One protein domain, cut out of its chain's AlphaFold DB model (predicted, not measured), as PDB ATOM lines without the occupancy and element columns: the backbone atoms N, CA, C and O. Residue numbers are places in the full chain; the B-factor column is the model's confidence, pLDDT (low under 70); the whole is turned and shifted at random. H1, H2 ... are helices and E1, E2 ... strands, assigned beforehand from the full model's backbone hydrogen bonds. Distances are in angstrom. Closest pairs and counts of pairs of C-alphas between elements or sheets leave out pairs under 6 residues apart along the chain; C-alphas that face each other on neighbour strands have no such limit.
ATOM      1  N   GLU A  12      24.551  40.429  83.318       40.72
ATOM      2  CA  GLU A  12      25.993  40.643  83.291       40.72
ATOM      3  C   GLU A  12      26.627  40.131  81.988       40.72
ATOM      4  O   GLU A  12      26.321  39.040  81.487       40.72
ATOM      5  N   LEU A  13      27.564  40.918  81.462       37.94
ATOM      6  CA  LEU A  13      28.549  40.505  80.476       37.94
ATOM      7  C   LEU A  13      29.952  40.758  81.037       37.94
ATOM      8  O   LEU A  13      30.299  41.915  81.272       37.94
ATOM      9  N   PRO A  14      30.788  39.729  81.240       37.09
ATOM     10  CA  PRO A  14      32.212  39.963  81.439       37.09
ATOM     11  C   PRO A  14      32.785  40.688  80.212       37.09
ATOM     12  O   PRO A  14      32.416  40.390  79.079       37.09
ATOM     13  N   ASN A  15      33.678  41.652  80.433       34.84
ATOM     14  CA  ASN A  15      34.260  42.481  79.375       34.84
ATOM     15  C   ASN A  15      35.224  41.722  78.466       34.84
ATOM     16  O   ASN A  15      35.638  42.268  77.452       34.84
ATOM     17  N   TYR A  16      35.591  40.497  78.820       29.81
ATOM     18  CA  TYR A  16      36.469  39.639  78.045       29.81
ATOM     19  C   TYR A  16      35.726  39.090  76.799       29.81
ATOM     20  O   TYR A  16      34.945  38.147  76.924       29.81
ATOM     21  N   ALA A  17      35.981  39.640  75.594       30.92
ATOM     22  CA  ALA A  17      35.441  39.148  74.303       30.92
ATOM     23  C   ALA A  17      36.489  39.028  73.152       30.92
ATOM     24  O   ALA A  17      37.116  40.025  72.810       30.92
ATOM     25  N   PHE A  38      31.181  34.808  63.079       29.81
ATOM     26  CA  PHE A  38      31.296  34.150  64.392       29.81
ATOM     27  C   PHE A  38      30.467  32.854  64.416       29.81
ATOM     28  O   PHE A  38      29.285  32.887  64.073       29.81
ATOM     29  N   GLU A  39      31.064  31.733  64.835       24.17
ATOM     30  CA  GLU A  39      30.382  30.444  65.044       24.17
ATOM     31  C   GLU A  39      29.857  30.306  66.484       24.17
ATOM     32  O   GLU A  39      30.521  30.673  67.451       24.17
ATOM     33  N   GLU A  40      28.651  29.749  66.635       26.58
ATOM     34  CA  GLU A  40      27.975  29.497  67.916       26.58
ATOM     35  C   GLU A  40      28.717  28.468  68.793       26.58
ATOM     36  O   GLU A  40      28.332  27.305  68.870       26.58
ATOM     37  N   LYS A  41      29.723  28.932  69.538       23.19
ATOM     38  CA  LYS A  41      30.022  28.555  70.929       23.19
ATOM     39  C   LYS A  41      30.644  29.794  71.584       23.19
ATOM     40  O   LYS A  41      31.731  30.204  71.198       23.19
ATOM     41  N   LEU A  42      29.953  30.439  72.529       27.45
ATOM     42  CA  LEU A  42      30.500  31.601  73.251       27.45
ATOM     43  C   LEU A  42      31.614  31.132  74.202       27.45
ATOM     44  O   LEU A  42      31.365  30.879  75.379       27.45
ATOM     45  N   TYR A  43      32.822  30.972  73.663       25.98
ATOM     46  CA  TYR A  43      34.050  30.778  74.426       25.98
ATOM     47  C   TYR A  43      34.561  32.139  74.951       25.98
ATOM     48  O   TYR A  43      34.471  33.133  74.227       25.98
ATOM     49  N   THR A  55      43.841  55.603  72.247       43.09
ATOM     50  CA  THR A  55      42.450  56.098  72.391       43.09
ATOM     51  C   THR A  55      41.506  55.616  71.277       43.09
ATOM     52  O   THR A  55      40.302  55.479  71.486       43.09
ATOM     53  N   LYS A  56      42.034  55.263  70.095       45.00
ATOM     54  CA  LYS A  56      41.250  54.667  68.996       45.00
ATOM     55  C   LYS A  56      40.659  53.292  69.339       45.00
ATOM     56  O   LYS A  56      39.641  52.924  68.754       45.00
ATOM     57  N   ASN A  57      41.252  52.549  70.274       56.69
ATOM     58  CA  ASN A  57      40.832  51.179  70.576       56.69
ATOM     59  C   ASN A  57      39.655  51.118  71.570       56.69
ATOM     60  O   ASN A  57      38.786  50.252  71.451       56.69
ATOM     61  N   VAL A  58      39.551  52.094  72.480       56.38
ATOM     62  CA  VAL A  58      38.487  52.156  73.503       56.38
ATOM     63  C   VAL A  58      37.103  52.315  72.868       56.38
ATOM     64  O   VAL A  58      36.157  51.631  73.254       56.38
ATOM     65  N   ASN A  59      36.983  53.135  71.821       59.59
ATOM     66  CA  ASN A  59      35.699  53.408  71.159       59.59
ATOM     67  C   ASN A  59      35.202  52.233  70.334       59.59
ATOM     68  O   ASN A  59      34.003  51.947  70.291       59.59
ATOM     69  N   VAL A  60      36.124  51.531  69.679       61.81
ATOM     70  CA  VAL A  60      35.812  50.311  68.935       61.81
ATOM     71  C   VAL A  60      35.347  49.225  69.901       61.81
ATOM     72  O   VAL A  60      34.295  48.625  69.668       61.81
ATOM     73  N   TRP A  61      36.067  49.042  71.009       63.84
ATOM     74  CA  TRP A  61      35.717  48.095  72.063       63.84
ATOM     75  C   TRP A  61      34.355  48.406  72.695       63.84
ATOM     76  O   TRP A  61      33.468  47.553  72.706       63.84
ATOM     77  N   LEU A  62      34.135  49.649  73.125       65.25
ATOM     78  CA  LEU A  62      32.890  50.104  73.744       65.25
ATOM     79  C   LEU A  62      31.686  49.868  72.830       65.25
ATOM     80  O   LEU A  62      30.679  49.295  73.247       65.25
ATOM     81  N   ASN A  63      31.803  50.269  71.561       68.25
ATOM     82  CA  ASN A  63      30.773  50.018  70.561       68.25
ATOM     83  C   ASN A  63      30.509  48.514  70.408       68.25
ATOM     84  O   ASN A  63      29.366  48.086  70.270       68.25
ATOM     85  N   GLN A  64      31.544  47.678  70.402       66.19
ATOM     86  CA  GLN A  64      31.374  46.231  70.286       66.19
ATOM     87  C   GLN A  64      30.666  45.628  71.503       66.19
ATOM     88  O   GLN A  64      29.678  44.924  71.304       66.19
ATOM     89  N   VAL A  65      31.100  45.950  72.724       70.81
ATOM     90  CA  VAL A  65      30.488  45.454  73.969       70.81
ATOM     91  C   VAL A  65      29.034  45.899  74.081       70.81
ATOM     92  O   VAL A  65      28.153  45.079  74.349       70.81
ATOM     93  N   LEU A  66      28.758  47.171  73.792       77.88
ATOM     94  CA  LEU A  66      27.413  47.726  73.860       77.88
ATOM     95  C   LEU A  66      26.465  47.031  72.874       77.88
ATOM     96  O   LEU A  66      25.423  46.514  73.274       77.88
ATOM     97  N   TYR A  67      26.839  46.939  71.593       77.75
ATOM     98  CA  TYR A  67      25.999  46.287  70.585       77.75
ATOM     99  C   TYR A  67      25.872  44.771  70.794       77.75
ATOM    100  O   TYR A  67      24.792  44.225  70.563       77.75
ATOM    101  N   ALA A  68      26.925  44.088  71.256       72.19
ATOM    102  CA  ALA A  68      26.863  42.667  71.596       72.19
ATOM    103  C   ALA A  68      25.898  42.411  72.764       72.19
ATOM    104  O   ALA A  68      25.099  41.473  72.703       72.19
ATOM    105  N   GLY A  69      25.908  43.272  73.787       73.56
ATOM    106  CA  GLY A  69      24.958  43.183  74.891       73.56
ATOM    107  C   GLY A  69      23.522  43.427  74.450       73.56
ATOM    108  O   GLY A  69      22.660  42.578  74.676       73.56
ATOM    109  N   LEU A  70      23.272  44.508  73.705       79.81
ATOM    110  CA  LEU A  70      21.947  44.796  73.144       79.81
ATOM    111  C   LEU A  70      21.421  43.654  72.257       79.81
ATOM    112  O   LEU A  70      20.225  43.358  72.247       79.81
ATOM    113  N   PHE A  71      22.309  42.975  71.530       75.94
ATOM    114  CA  PHE A  71      21.954  41.806  70.733       75.94
ATOM    115  C   PHE A  71      21.606  40.582  71.594       75.94
ATOM    116  O   PHE A  71      20.569  39.948  71.371       75.94
ATOM    117  N   LYS A  72      22.443  40.263  72.592       69.50
ATOM    118  CA  LYS A  72      22.303  39.071  73.447       69.50
ATOM    119  C   LYS A  72      20.984  39.052  74.217       69.50
ATOM    120  O   LYS A  72      20.395  37.984  74.372       69.50
ATOM    121  N   PHE A  73      20.488  40.212  74.645       66.19
ATOM    122  CA  PHE A  73      19.261  40.303  75.445       66.19
ATOM    123  C   PHE A  73      17.960  40.183  74.643       66.19
ATOM    124  O   PHE A  73      16.879  40.314  75.209       66.19
ATOM    125  N   LYS A  74      18.043  39.845  73.342       66.44
ATOM    126  CA  LYS A  74      16.899  39.494  72.478       66.44
ATOM    127  C   LYS A  74      15.724  40.474  72.590       66.44
ATOM    128  O   LYS A  74      14.564  40.069  72.531       66.44
ATOM    129  N   PHE A  75      16.020  41.769  72.694       71.19
ATOM    130  CA  PHE A  75      14.991  42.801  72.715       71.19
ATOM    131  C   PHE A  75      14.078  42.708  71.491       71.19
ATOM    132  O   PHE A  75      14.541  42.439  70.369       71.19
ATOM    133  N   ARG A  76      12.777  42.932  71.731       73.12
ATOM    134  CA  ARG A  76      11.751  42.971  70.682       73.12
ATOM    135  C   ARG A  76      12.019  44.117  69.709       73.12
ATOM    136  O   ARG A  76      11.922  43.918  68.503       73.12
ATOM    137  N   ASN A  77      12.399  45.277  70.240       82.94
ATOM    138  CA  ASN A  77      12.749  46.445  69.446       82.94
ATOM    139  C   ASN A  77      14.231  46.401  69.047       82.94
ATOM    140  O   ASN A  77      15.066  45.766  69.693       82.94
ATOM    141  N   THR A  78      14.550  47.078  67.948       84.56
ATOM    142  CA  THR A  78      15.918  47.231  67.429       84.56
ATOM    143  C   THR A  78      16.466  48.639  67.610       84.56
ATOM    144  O   THR A  78      17.621  48.887  67.265       84.56
ATOM    145  N   LYS A  79      15.649  49.551  68.144       89.12
ATOM    146  CA  LYS A  79      16.020  50.928  68.445       89.12
ATOM    147  C   LYS A  79      16.111  51.113  69.956       89.12
ATOM    148  O   LYS A  79      15.210  50.698  70.687       89.12
ATOM    149  N   PHE A  80      17.186  51.737  70.411       87.94
ATOM    150  CA  PHE A  80      17.543  51.841  71.819       87.94
ATOM    151  C   PHE A  80      17.787  53.287  72.225       87.94
ATOM    152  O   PHE A  80      18.357  54.063  71.456       87.94
ATOM    153  N   LYS A  81      17.401  53.605  73.459       88.44
ATOM    154  CA  LYS A  81      17.840  54.799  74.183       88.44
ATOM    155  C   LYS A  81      18.632  54.339  75.400       88.44
ATOM    156  O   LYS A  81      18.124  53.534  76.185       88.44
ATOM    157  N   VAL A  82      19.892  54.756  75.502       88.25
ATOM    158  CA  VAL A  82      20.866  54.093  76.384       88.25
ATOM    159  C   VAL A  82      21.452  55.066  77.402       88.25
ATOM    160  O   VAL A  82      22.082  56.047  77.033       88.25
ATOM    161  N   ASN A  83      21.321  54.750  78.687       91.00
ATOM    162  CA  ASN A  83      22.054  55.437  79.748       91.00
ATOM    163  C   ASN A  83      23.289  54.611  80.104       91.00
ATOM    164  O   ASN A  83      23.165  53.483  80.575       91.00
ATOM    165  N   ILE A  84      24.473  55.164  79.859       90.06
ATOM    166  CA  ILE A  84      25.763  54.497  80.035       90.06
ATOM    167  C   ILE A  84      26.414  55.015  81.312       90.06
ATOM    168  O   ILE A  84      26.567  56.217  81.499       90.06
ATOM    169  N   GLY A  85      26.810  54.111  82.192       90.38
ATOM    170  CA  GLY A  85      27.526  54.420  83.413       90.38
ATOM    171  C   GLY A  85      29.000  54.069  83.293       90.38
ATOM    172  O   GLY A  85      29.345  52.988  82.817       90.38
ATOM    173  N   LEU A  86      29.860  54.972  83.747       86.44
ATOM    174  CA  LEU A  86      31.308  54.783  83.832       86.44
ATOM    175  C   LEU A  86      31.754  54.940  85.279       86.44
ATOM    176  O   LEU A  86      31.180  55.736  86.022       86.44
ATOM    177  N   ASN A  87      32.803  54.229  85.695       86.12
ATOM    178  CA  ASN A  87      33.437  54.556  86.972       86.12
ATOM    179  C   ASN A  87      33.921  56.025  86.945       86.12
ATOM    180  O   ASN A  87      34.130  56.622  85.884       86.12
ATOM    181  N   LEU A  88      34.059  56.642  88.110       85.56
ATOM    182  CA  LEU A  88      34.313  58.074  88.235       85.56
ATOM    183  C   LEU A  88      35.661  58.475  87.609       85.56
ATOM    184  O   LEU A  88      35.802  59.572  87.070       85.56
ATOM    185  N   ARG A  89      36.653  57.575  87.642       82.50
ATOM    186  CA  ARG A  89      37.958  57.786  87.000       82.50
ATOM    187  C   ARG A  89      37.825  57.892  85.478       82.50
ATOM    188  O   ARG A  89      38.347  58.847  84.907       82.50
ATOM    189  N   GLU A  90      37.135  56.944  84.852       80.25
ATOM    190  CA  GLU A  90      36.862  56.910  83.411       80.25
ATOM    191  C   GLU A  90      35.979  58.089  82.995       80.25
ATOM    192  O   GLU A  90      36.284  58.774  82.021       80.25
ATOM    193  N   TYR A  91      34.951  58.403  83.789       82.62
ATOM    194  CA  TYR A  91      34.066  59.543  83.547       82.62
ATOM    195  C   TYR A  91      34.818  60.881  83.491       82.62
ATOM    196  O   TYR A  91      34.480  61.741  82.688       82.62
ATOM    197  N   TYR A  92      35.853  61.090  84.308       76.38
ATOM    198  CA  TYR A  92      36.613  62.346  84.251       76.38
ATOM    199  C   TYR A  92      37.764  62.341  83.249       76.38
ATOM    200  O   TYR A  92      38.090  63.393  82.703       76.38
ATOM    201  N   ARG A  93      38.422  61.197  83.038       75.88
ATOM    202  CA  ARG A  93      39.628  61.139  82.197       75.88
ATOM    203  C   ARG A  93      39.316  60.886  80.731       75.88
ATOM    204  O   ARG A  93      39.963  61.481  79.878       75.88
ATOM    205  N   ASN A  94      38.329  60.038  80.460       67.31
ATOM    206  CA  ASN A  94      38.170  59.403  79.157       67.31
ATOM    207  C   ASN A  94      36.779  59.624  78.548       67.31
ATOM    208  O   ASN A  94      36.509  59.086  77.485       67.31
ATOM    209  N   ILE A  95      35.891  60.432  79.149       70.12
ATOM    210  CA  ILE A  95      34.504  60.616  78.664       70.12
ATOM    211  C   ILE A  95      34.395  60.979  77.182       70.12
ATOM    212  O   ILE A  95      33.471  60.522  76.516       70.12
ATOM    213  N   ASN A  96      35.352  61.742  76.650       67.94
ATOM    214  CA  ASN A  96      35.373  62.127  75.239       67.94
ATOM    215  C   ASN A  96      35.507  60.926  74.299       67.94
ATOM    216  O   ASN A  96      34.962  60.963  73.197       67.94
ATOM    217  N   ASP A  97      36.173  59.856  74.736       65.81
ATOM    218  CA  ASP A  97      36.245  58.614  73.972       65.81
ATOM    219  C   ASP A  97      34.814  58.046  73.831       65.81
ATOM    220  O   ASP A  97      34.293  57.856  72.725       65.81
ATOM    221  N   TYR A  98      34.077  57.978  74.940       68.44
ATOM    222  CA  TYR A  98      32.705  57.461  74.994       68.44
ATOM    223  C   TYR A  98      31.659  58.310  74.237       68.44
ATOM    224  O   TYR A  98      30.559  57.818  73.987       68.44
ATOM    225  N   LEU A  99      31.981  59.538  73.804       68.44
ATOM    226  CA  LEU A  99      31.096  60.385  72.981       68.44
ATOM    227  C   LEU A  99      31.065  59.994  71.488       68.44
ATOM    228  O   LEU A  99      30.324  60.576  70.693       68.44
ATOM    229  N   SER A 100      31.855  59.002  71.077       69.88
ATOM    230  CA  SER A 100      31.970  58.574  69.675       69.88
ATOM    231  C   SER A 100      31.265  57.242  69.367       69.88
ATOM    232  O   SER A 100      31.613  56.527  68.422       69.88
ATOM    233  N   ILE A 101      30.245  56.885  70.155       72.62
ATOM    234  CA  ILE A 101      29.451  55.669  69.934       72.62
ATOM    235  C   ILE A 101      28.736  55.747  68.579       72.62
ATOM    236  O   ILE A 101      27.997  56.691  68.287       72.62
ATOM    237  N   SER A 102      28.930  54.722  67.746       76.00
ATOM    238  CA  SER A 102      28.220  54.590  66.479       76.00
ATOM    239  C   SER A 102      26.733  54.439  66.765       76.00
ATOM    240  O   SER A 102      26.327  53.513  67.466       76.00
ATOM    241  N   LYS A 103      25.901  55.301  66.178       83.88
ATOM    242  CA  LYS A 103      24.442  55.266  66.374       83.88
ATOM    243  C   LYS A 103      23.762  54.067  65.721       83.88
ATOM    244  O   LYS A 103      22.615  53.767  66.035       83.88
ATOM    245  N   GLN A 104      24.426  53.391  64.790       83.31
ATOM    246  CA  GLN A 104      23.854  52.256  64.075       83.31
ATOM    247  C   GLN A 104      24.902  51.167  63.865       83.31
ATOM    248  O   GLN A 104      26.074  51.453  63.598       83.31
ATOM    249  N   LYS A 105      24.480  49.904  63.963       79.06
ATOM    250  CA  LYS A 105      25.332  48.754  63.660       79.06
ATOM    251  C   LYS A 105      24.507  47.580  63.148       79.06
ATOM    252  O   LYS A 105      23.533  47.159  63.770       79.06
ATOM    253  N   LYS A 106      24.933  47.014  62.019       77.00
ATOM    254  CA  LYS A 106      24.457  45.714  61.543       77.00
ATOM    255  C   LYS A 106      25.330  44.627  62.165       77.00
ATOM    256  O   LYS A 106      26.547  44.653  62.001       77.00
ATOM    257  N   LEU A 107      24.713  43.701  62.888       73.44
ATOM    258  CA  LEU A 107      25.376  42.530  63.448       73.44
ATOM    259  C   LEU A 107      24.993  41.308  62.625       73.44
ATOM    260  O   LEU A 107      23.805  41.055  62.426       73.44
ATOM    261  N   ASN A 108      25.989  40.558  62.170       64.44
ATOM    262  CA  ASN A 108      25.784  39.265  61.525       64.44
ATOM    263  C   ASN A 108      25.994  38.163  62.568       64.44
ATOM    264  O   ASN A 108      26.877  38.277  63.420       64.44
ATOM    265  N   TYR A 109      25.162  37.126  62.536       65.19
ATOM    266  CA  TYR A 109      25.206  36.015  63.481       65.19
ATOM    267  C   TYR A 109      24.685  34.739  62.825       65.19
ATOM    268  O   TYR A 109      23.832  34.794  61.943       65.19
ATOM    269  N   PHE A 110      25.167  33.586  63.273       58.16
ATOM    270  CA  PHE A 110      24.722  32.293  62.766       58.16
ATOM    271  C   PHE A 110      23.760  31.649  63.757       58.16
ATOM    272  O   PHE A 110      23.987  31.714  64.959       58.16
ATOM    273  N   ILE A 111      22.682  31.043  63.261       62.69
ATOM    274  CA  ILE A 111      21.826  30.145  64.046       62.69
ATOM    275  C   ILE A 111      21.625  28.876  63.234       62.69
ATOM    276  O   ILE A 111      21.091  28.932  62.122       62.69
ATOM    277  N   ARG A 112      22.011  27.722  63.796       75.69
ATOM    278  CA  ARG A 112      21.838  26.403  63.147       75.69
ATOM    279  C   ARG A 112      22.421  26.369  61.721       75.69
ATOM    280  O   ARG A 112      21.770  25.902  60.789       75.69
ATOM    281  N   GLY A 113      23.618  26.934  61.548       73.75
ATOM    282  CA  GLY A 113      24.323  26.987  60.261       73.75
ATOM    283  C   GLY A 113      23.765  27.988  59.240       73.75
ATOM    284  O   GLY A 113      24.277  28.053  58.127       73.75
ATOM    285  N   LYS A 114      22.739  28.782  59.583       62.16
ATOM    286  CA  LYS A 114      22.240  29.872  58.731       62.16
ATOM    287  C   LYS A 114      22.794  31.210  59.196       62.16
ATOM    288  O   LYS A 114      22.609  31.561  60.361       62.16
ATOM    289  N   GLU A 115      23.406  31.960  58.282       75.56
ATOM    290  CA  GLU A 115      23.775  33.354  58.527       75.56
ATOM    291  C   GLU A 115      22.520  34.229  58.543       75.56
ATOM    292  O   GLU A 115      21.692  34.204  57.629       75.56
ATOM    293  N   LEU A 116      22.383  35.015  59.599       68.12
ATOM    294  CA  LEU A 116      21.351  36.016  59.785       68.12
ATOM    295  C   LEU A 116      22.017  37.351  60.097       68.12
ATOM    296  O   LEU A 116      23.174  37.428  60.503       68.12
ATOM    297  N   SER A 117      21.260  38.431  59.933       69.62
ATOM    298  CA  SER A 117      21.727  39.748  60.342       69.62
ATOM    299  C   SER A 117      20.629  40.523  61.045       69.62
ATOM    300  O   SER A 117      19.458  40.442  60.674       69.62
ATOM    301  N   LYS A 118      21.007  41.268  62.084       74.62
ATOM    302  CA  LYS A 118      20.120  42.155  62.833       74.62
ATOM    303  C   LYS A 118      20.721  43.550  62.840       74.62
ATOM    304  O   LYS A 118      21.876  43.745  63.212       74.62
ATOM    305  N   PHE A 119      19.930  44.519  62.409       81.62
ATOM    306  CA  PHE A 119      20.293  45.924  62.498       81.62
ATOM    307  C   PHE A 119      19.858  46.464  63.855       81.62
ATOM    308  O   PHE A 119      18.698  46.296  64.227       81.62
ATOM    309  N   LEU A 120      20.782  47.078  64.587       82.94
ATOM    310  CA  LEU A 120      20.529  47.732  65.864       82.94
ATOM    311  C   LEU A 120      20.852  49.222  65.730       82.94
ATOM    312  O   LEU A 120      21.824  49.601  65.073       82.94
ATOM    313  N   GLN A 121      20.045  50.059  66.371       86.69
ATOM    314  CA  GLN A 121      20.186  51.507  66.357       86.69
ATOM    315  C   GLN A 121      20.143  52.049  67.784       86.69
ATOM    316  O   GLN A 121      19.172  51.828  68.498       86.69
ATOM    317  N   ILE A 122      21.162  52.799  68.182       87.62
ATOM    318  CA  ILE A 122      21.145  53.653  69.369       87.62
ATOM    319  C   ILE A 122      20.705  55.036  68.892       87.62
ATOM    320  O   ILE A 122      21.449  55.727  68.194       87.62
ATOM    321  N   GLN A 123      19.465  55.410  69.197       86.00
ATOM    322  CA  GLN A 123      18.912  56.700  68.792       86.00
ATOM    323  C   GLN A 123      19.612  57.826  69.556       86.00
ATOM    324  O   GLN A 123      20.227  58.705  68.944       86.00
ATOM    325  N   ASP A 124      19.577  57.698  70.883       86.19
ATOM    326  CA  ASP A 124      20.127  58.639  71.847       86.19
ATOM    327  C   ASP A 124      20.834  57.878  72.967       86.19
ATOM    328  O   ASP A 124      20.463  56.749  73.316       86.19
ATOM    329  N   TYR A 125      21.864  58.501  73.530       87.38
ATOM    330  CA  TYR A 125      22.534  57.989  74.711       87.38
ATOM    331  C   TYR A 125      23.044  59.126  75.591       87.38
ATOM    332  O   TYR A 125      23.409  60.190  75.091       87.38
ATOM    333  N   CYS A 126      23.097  58.861  76.892       88.00
ATOM    334  CA  CYS A 126      23.638  59.762  77.901       88.00
ATOM    335  C   CYS A 126      24.666  59.013  78.752       88.00
ATOM    336  O   CYS A 126      24.547  57.803  78.946       88.00
ATOM    337  N   ILE A 127      25.681  59.722  79.248       88.06
ATOM    338  CA  ILE A 127      26.764  59.140  80.052       88.06
ATOM    339  C   ILE A 127      26.695  59.696  81.477       88.06
ATOM    340  O   ILE A 127      26.514  60.897  81.671       88.06
ATOM    341  N   TYR A 128      26.875  58.827  82.471       91.50
ATOM    342  CA  TYR A 128      26.804  59.154  83.894       91.50
ATOM    343  C   TYR A 128      27.956  58.514  84.668       91.50
ATOM    344  O   TYR A 128      28.453  57.454  84.280       91.50
ATOM    345  N   PRO A 129      28.336  59.076  85.823       91.19
ATOM    346  CA  PRO A 129      29.106  58.337  86.809       91.19
ATOM    347  C   PRO A 129      28.280  57.164  87.364       91.19
ATOM    348  O   PRO A 129      27.128  57.341  87.766       91.19
ATOM    349  N   ASN A 130      28.872  55.974  87.460       92.19
ATOM    350  CA  ASN A 130      28.247  54.789  88.052       92.19
ATOM    351  C   ASN A 130      27.788  55.072  89.482       92.19
ATOM    352  O   ASN A 130      26.672  54.713  89.843       92.19
ATOM    353  N   ILE A 131      28.605  55.770  90.279       93.75
ATOM    354  CA  ILE A 131      28.250  56.116  91.657       93.75
ATOM    355  C   ILE A 131      27.047  57.070  91.754       93.75
ATOM    356  O   ILE A 131      26.261  56.978  92.694       93.75
ATOM    357  N   ALA A 274      24.157  50.189  89.933       84.94
ATOM    358  CA  ALA A 274      24.442  51.234  88.948       84.94
ATOM    359  C   ALA A 274      23.575  51.071  87.690       84.94
ATOM    360  O   ALA A 274      22.946  52.029  87.254       84.94
ATOM    361  N   SER A 275      23.502  49.859  87.129       83.44
ATOM    362  CA  SER A 275      22.716  49.570  85.923       83.44
ATOM    363  C   SER A 275      21.215  49.802  86.130       83.44
ATOM    364  O   SER A 275      20.548  50.401  85.281       83.44
ATOM    365  N   GLU A 276      20.689  49.416  87.293       83.56
ATOM    366  CA  GLU A 276      19.318  49.734  87.697       83.56
ATOM    367  C   GLU A 276      19.108  51.245  87.816       83.56
ATOM    368  O   GLU A 276      18.178  51.784  87.221       83.56
ATOM    369  N   GLY A 277      20.015  51.947  88.495       86.19
ATOM    370  CA  GLY A 277      20.005  53.401  88.597       86.19
ATOM    371  C   GLY A 277      19.960  54.099  87.240       86.19
ATOM    372  O   GLY A 277      19.128  54.976  87.026       86.19
ATOM    373  N   LEU A 278      20.787  53.656  86.290       90.06
ATOM    374  CA  LEU A 278      20.817  54.175  84.919       90.06
ATOM    375  C   LEU A 278      19.485  53.961  84.198       90.06
ATOM    376  O   LEU A 278      19.007  54.861  83.508       90.06
ATOM    377  N   TYR A 279      18.862  52.793  84.366       86.31
ATOM    378  CA  TYR A 279      17.537  52.527  83.804       86.31
ATOM    379  C   TYR A 279      16.461  53.452  84.407       86.31
ATOM    380  O   TYR A 279      15.537  53.883  83.709       86.31
ATOM    381  N   LEU A 280      16.592  53.793  85.690       86.00
ATOM    382  CA  LEU A 280      15.654  54.647  86.417       86.00
ATOM    383  C   LEU A 280      15.776  56.146  86.094       86.00
ATOM    384  O   LEU A 280      14.823  56.878  86.366       86.00
ATOM    385  N   ILE A 281      16.893  56.600  85.515       87.75
ATOM    386  CA  ILE A 281      17.087  57.997  85.088       87.75
ATOM    387  C   ILE A 281      16.217  58.294  83.872       87.75
ATOM    388  O   ILE A 281      16.381  57.670  82.823       87.75
ATOM    389  N   ASP A 282      15.308  59.255  83.988       78.00
ATOM    390  CA  ASP A 282      14.412  59.653  82.903       78.00
ATOM    391  C   ASP A 282      14.909  60.921  82.198       78.00
ATOM    392  O   ASP A 282      14.388  62.010  82.394       78.00
ATOM    393  N   GLU A 283      15.977  60.778  81.403       73.94
ATOM    394  CA  GLU A 283      16.532  61.871  80.578       73.94
ATOM    395  C   GLU A 283      15.976  61.890  79.141       73.94
ATOM    396  O   GLU A 283      16.229  62.828  78.391       73.94
ATOM    397  N   PHE A 284      15.206  60.878  78.732       72.88
ATOM    398  CA  PHE A 284      14.648  60.822  77.383       72.88
ATOM    399  C   PHE A 284      13.206  61.335  77.379       72.88
ATOM    400  O   PHE A 284      12.312  60.651  77.867       72.88
ATOM    401  N   GLU A 285      12.974  62.494  76.758       52.56
ATOM    402  CA  GLU A 285      11.673  63.196  76.718       52.56
ATOM    403  C   GLU A 285      10.509  62.369  76.131       52.56
ATOM    404  O   GLU A 285       9.344  62.678  76.363       52.56
ATOM    405  N   SER A 286      10.803  61.299  75.381       54.00
ATOM    406  CA  SER A 286       9.798  60.413  74.788       54.00
ATOM    407  C   SER A 286      10.073  58.935  75.070       54.00
ATOM    408  O   SER A 286      10.935  58.300  74.455       54.00
ATOM    409  N   LEU A 287       9.290  58.344  75.971       56.53
ATOM    410  CA  LEU A 287       9.080  56.897  76.003       56.53
ATOM    411  C   LEU A 287       8.043  56.550  74.929       56.53
ATOM    412  O   LEU A 287       6.862  56.388  75.224       56.53
ATOM    413  N   ASP A 288       8.464  56.477  73.667       65.88
ATOM    414  CA  ASP A 288       7.614  55.888  72.634       65.88
ATOM    415  C   ASP A 288       7.793  54.357  72.606       65.88
ATOM    416  O   ASP A 288       8.853  53.815  72.931       65.88
ATOM    417  N   SER A 289       6.737  53.636  72.224       68.62
ATOM    418  CA  SER A 289       6.709  52.167  72.221       68.62
ATOM    419  C   SER A 289       7.670  51.522  71.212       68.62
ATOM    420  O   SER A 289       7.860  50.301  71.233       68.62
ATOM    421  N   SER A 290       8.291  52.317  70.334       79.50
ATOM    422  CA  SER A 290       9.212  51.843  69.303       79.50
ATOM    423  C   SER A 290      10.664  51.733  69.779       79.50
ATOM    424  O   SER A 290      11.480  51.113  69.090       79.50
ATOM    425  N   HIS A 291      10.975  52.245  70.976       83.69
ATOM    426  CA  HIS A 291      12.312  52.205  71.569       83.69
ATOM    427  C   HIS A 291      12.369  51.324  72.820       83.69
ATOM    428  O   HIS A 291      11.419  51.232  73.595       83.69
ATOM    429  N   THR A 292      13.506  50.665  73.036       87.19
ATOM    430  CA  THR A 292      13.834  50.023  74.316       87.19
ATOM    431  C   THR A 292      14.802  50.914  75.090       87.19
ATOM    432  O   THR A 292      15.884  51.237  74.599       87.19
ATOM    433  N   LYS A 293      14.422  51.300  76.312       88.06
ATOM    434  CA  LYS A 293      15.309  51.987  77.259       88.06
ATOM    435  C   LYS A 293      16.216  50.970  77.949       88.06
ATOM    436  O   LYS A 293      15.722  49.954  78.440       88.06
ATOM    437  N   VAL A 294      17.515  51.253  77.998       87.69
ATOM    438  CA  VAL A 294      18.519  50.361  78.594       87.69
ATOM    439  C   VAL A 294      19.471  51.163  79.482       87.69
ATOM    440  O   VAL A 294      20.035  52.160  79.038       87.69
ATOM    441  N   GLY A 295      19.655  50.726  80.727       87.69
ATOM    442  CA  GLY A 295      20.766  51.155  81.581       87.69
ATOM    443  C   GLY A 295      21.959  50.222  81.386       87.69
ATOM    444  O   GLY A 295      21.759  49.012  81.310       87.69
ATOM    445  N   VAL A 296      23.171  50.765  81.252       88.00
ATOM    446  CA  VAL A 296      24.396  49.988  81.009       88.00
ATOM    447  C   VAL A 296      25.525  50.472  81.909       88.00
ATOM    448  O   VAL A 296      26.125  51.503  81.629       88.00
ATOM    449  N   ALA A 297      25.851  49.738  82.969       85.81
ATOM    450  CA  ALA A 297      26.988  50.055  83.833       85.81
ATOM    451  C   ALA A 297      28.260  49.371  83.321       85.81
ATOM    452  O   ALA A 297      28.332  48.142  83.293       85.81
ATOM    453  N   ILE A 298      29.269  50.155  82.942       81.19
ATOM    454  CA  ILE A 298      30.554  49.673  82.425       81.19
ATOM    455  C   ILE A 298      31.621  49.822  83.514       81.19
ATOM    456  O   ILE A 298      31.749  50.863  84.161       81.19
ATOM    457  N   SER A 299      32.404  48.766  83.713       69.75
ATOM    458  CA  SER A 299      33.596  48.725  84.571       69.75
ATOM    459  C   SER A 299      34.788  48.186  83.773       69.75
ATOM    460  O   SER A 299      34.610  47.845  82.612       69.75
ATOM    461  N   LYS A 300      35.996  48.077  84.350       61.44
ATOM    462  CA  LYS A 300      37.186  47.559  83.636       61.44
ATOM    463  C   LYS A 300      37.025  46.095  83.189       61.44
ATOM    464  O   LYS A 300      37.485  45.725  82.115       61.44
ATOM    465  N   GLY A 301      36.308  45.277  83.964       55.81
ATOM    466  CA  GLY A 301      36.175  43.834  83.717       55.81
ATOM    467  C   GLY A 301      34.776  43.334  83.351       55.81
ATOM    468  O   GLY A 301      34.654  42.173  82.969       55.81
ATOM    469  N   LYS A 302      33.719  44.150  83.480       66.75
ATOM    470  CA  LYS A 302      32.319  43.744  83.247       66.75
ATOM    471  C   LYS A 302      31.440  44.910  82.781       66.75
ATOM    472  O   LYS A 302      31.664  46.048  83.199       66.75
ATOM    473  N   SER A 303      30.404  44.602  82.006       74.50
ATOM    474  CA  SER A 303      29.317  45.503  81.625       74.50
ATOM    475  C   SER A 303      27.975  44.880  82.006       74.50
ATOM    476  O   SER A 303      27.705  43.729  81.668       74.50
ATOM    477  N   ILE A 304      27.133  45.616  82.726       75.06
ATOM    478  CA  ILE A 304      25.838  45.132  83.223       75.06
ATOM    479  C   ILE A 304      24.726  45.920  82.545       75.06
ATOM    480  O   ILE A 304      24.823  47.136  82.457       75.06
ATOM    481  N   PHE A 305      23.704  45.220  82.054       80.69
ATOM    482  CA  PHE A 305      22.596  45.788  81.290       80.69
ATOM    483  C   PHE A 305      21.276  45.577  82.033       80.69
ATOM    484  O   PHE A 305      20.991  44.460  82.467       80.69
ATOM    485  N   THR A 306      20.442  46.612  82.112       79.38
ATOM    486  CA  THR A 306      19.112  46.557  82.735       79.38
ATOM    487  C   THR A 306      18.057  47.179  81.823       79.38
ATOM    488  O   THR A 306      18.247  48.260  81.263       79.38
ATOM    489  N   SER A 307      16.920  46.499  81.693       79.56
ATOM    490  CA  SER A 307      15.751  46.909  80.903       79.56
ATOM    491  C   SER A 307      14.474  46.274  81.474       79.56
ATOM    492  O   SER A 307      14.563  45.298  82.221       79.56
ATOM    493  N   LYS A 308      13.297  46.773  81.082       71.00
ATOM    494  CA  LYS A 308      11.983  46.199  81.432       71.00
ATOM    495  C   LYS A 308      11.446  45.262  80.355       71.00
ATOM    496  O   LYS A 308      11.707  45.538  79.163       71.00
TER     497      LYS A 308
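AT A GLANCE: This is residues 12 to 17, 38 to 43, 55 to 131 and 274 to 308 of the 308 residues of an uncharacterized protein of Mongoliibacter ruber (UniProt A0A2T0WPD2). A strongly twisted sheet of six strands curls like part of a barrel round the long helix H1, and the short helix H4 covers its other face. The hairpin of E3 and E4 reaches to one end of the longest axis, with H2 at the other. The printed part has 124 residues, with four named helices and six named strands in the order E1 H1 E2 H2 H3 E3 E4 H4 E5 E6. The mixed sheet runs E1 E6 E5 E2 E4 E3 in three layers, helices on both faces. The class is mixed, helices and strands; the whole is compact, with a radius of gyration of the C-alphas of 14.4 A and spans of 44 by 34 by 23 A.

HOW THE PARTS SIT: E1, residues 12 to 14, is an edge strand, antiparallel to E6, residues 302 to 307, with N 13 and O 303 2.8 A apart. H1, residues 55 to 72, is on the sheet; its closest C-alphas to E4, residues 114 to 129, are Tyr 67 and Leu 120, 7.4 A. E2, residues 79 to 86, is parallel to E4, with N 84 and O 126 at 2.8 A, and to E5, residues 291 to 298, with N 83 and O 294 at 2.9 A. H2, residues 88 to 93, on the same face as H1, stands up from the sheet at 61 degrees. H3, residues 95 to 98, only grazes the sheet and touches residues 55 to 62 of H1 alone, the closest C-alphas being Asn 59 and Asp 97, 5.9 A. E3, residues 104 to 111, forms an antiparallel hairpin with E4, with N 107 and O 118 at 2.9 A. E4 bends by 71 degrees at residue 124, pairing with E3 over 114 to 121 and with E2 over 121 to 129. H4, residues 274 to 280, is on the opposite face from H1 at a height of 6.7 A; its closest C-alphas to E5 are Tyr 279 and Gly 295, 4.2 A. E5 and E6 form an antiparallel hairpin, with N 297 and O 304 at 2.8 A. Every O i to N i+4 pair is within hydrogen-bond range in H2 and H4, and 12 of 14 in H1; H3 is too short for one.

IN THESE COORDINATES: E1 begins at C-alpha 12 (25.993, 40.643, 83.291). H1 is 26.4 A long, E2 22.0 A, E3 22.2 A, E5 21.4 A and E6 17.0 A. E4, 40.6 A, ends at C-alpha 129 (29.106, 58.337, 86.809). E6 ends at C-alpha 307 (15.751, 46.909, 80.903).

THE WHOLE: The two C-alphas farthest apart, Tyr 92 and Gly 113, are 44.5 A apart. Residues 18 to 37, 44 to 54 and 132 to 273 are not printed; the C-alpha gaps are 11.8 A, 26.8 A and 6.8 A. Of the links printed whole, none is long. The mean pLDDT of the printed part is 71.7, and 47 residues are under 70, among them 12 to 17, 38 to 43 and 55 to 64.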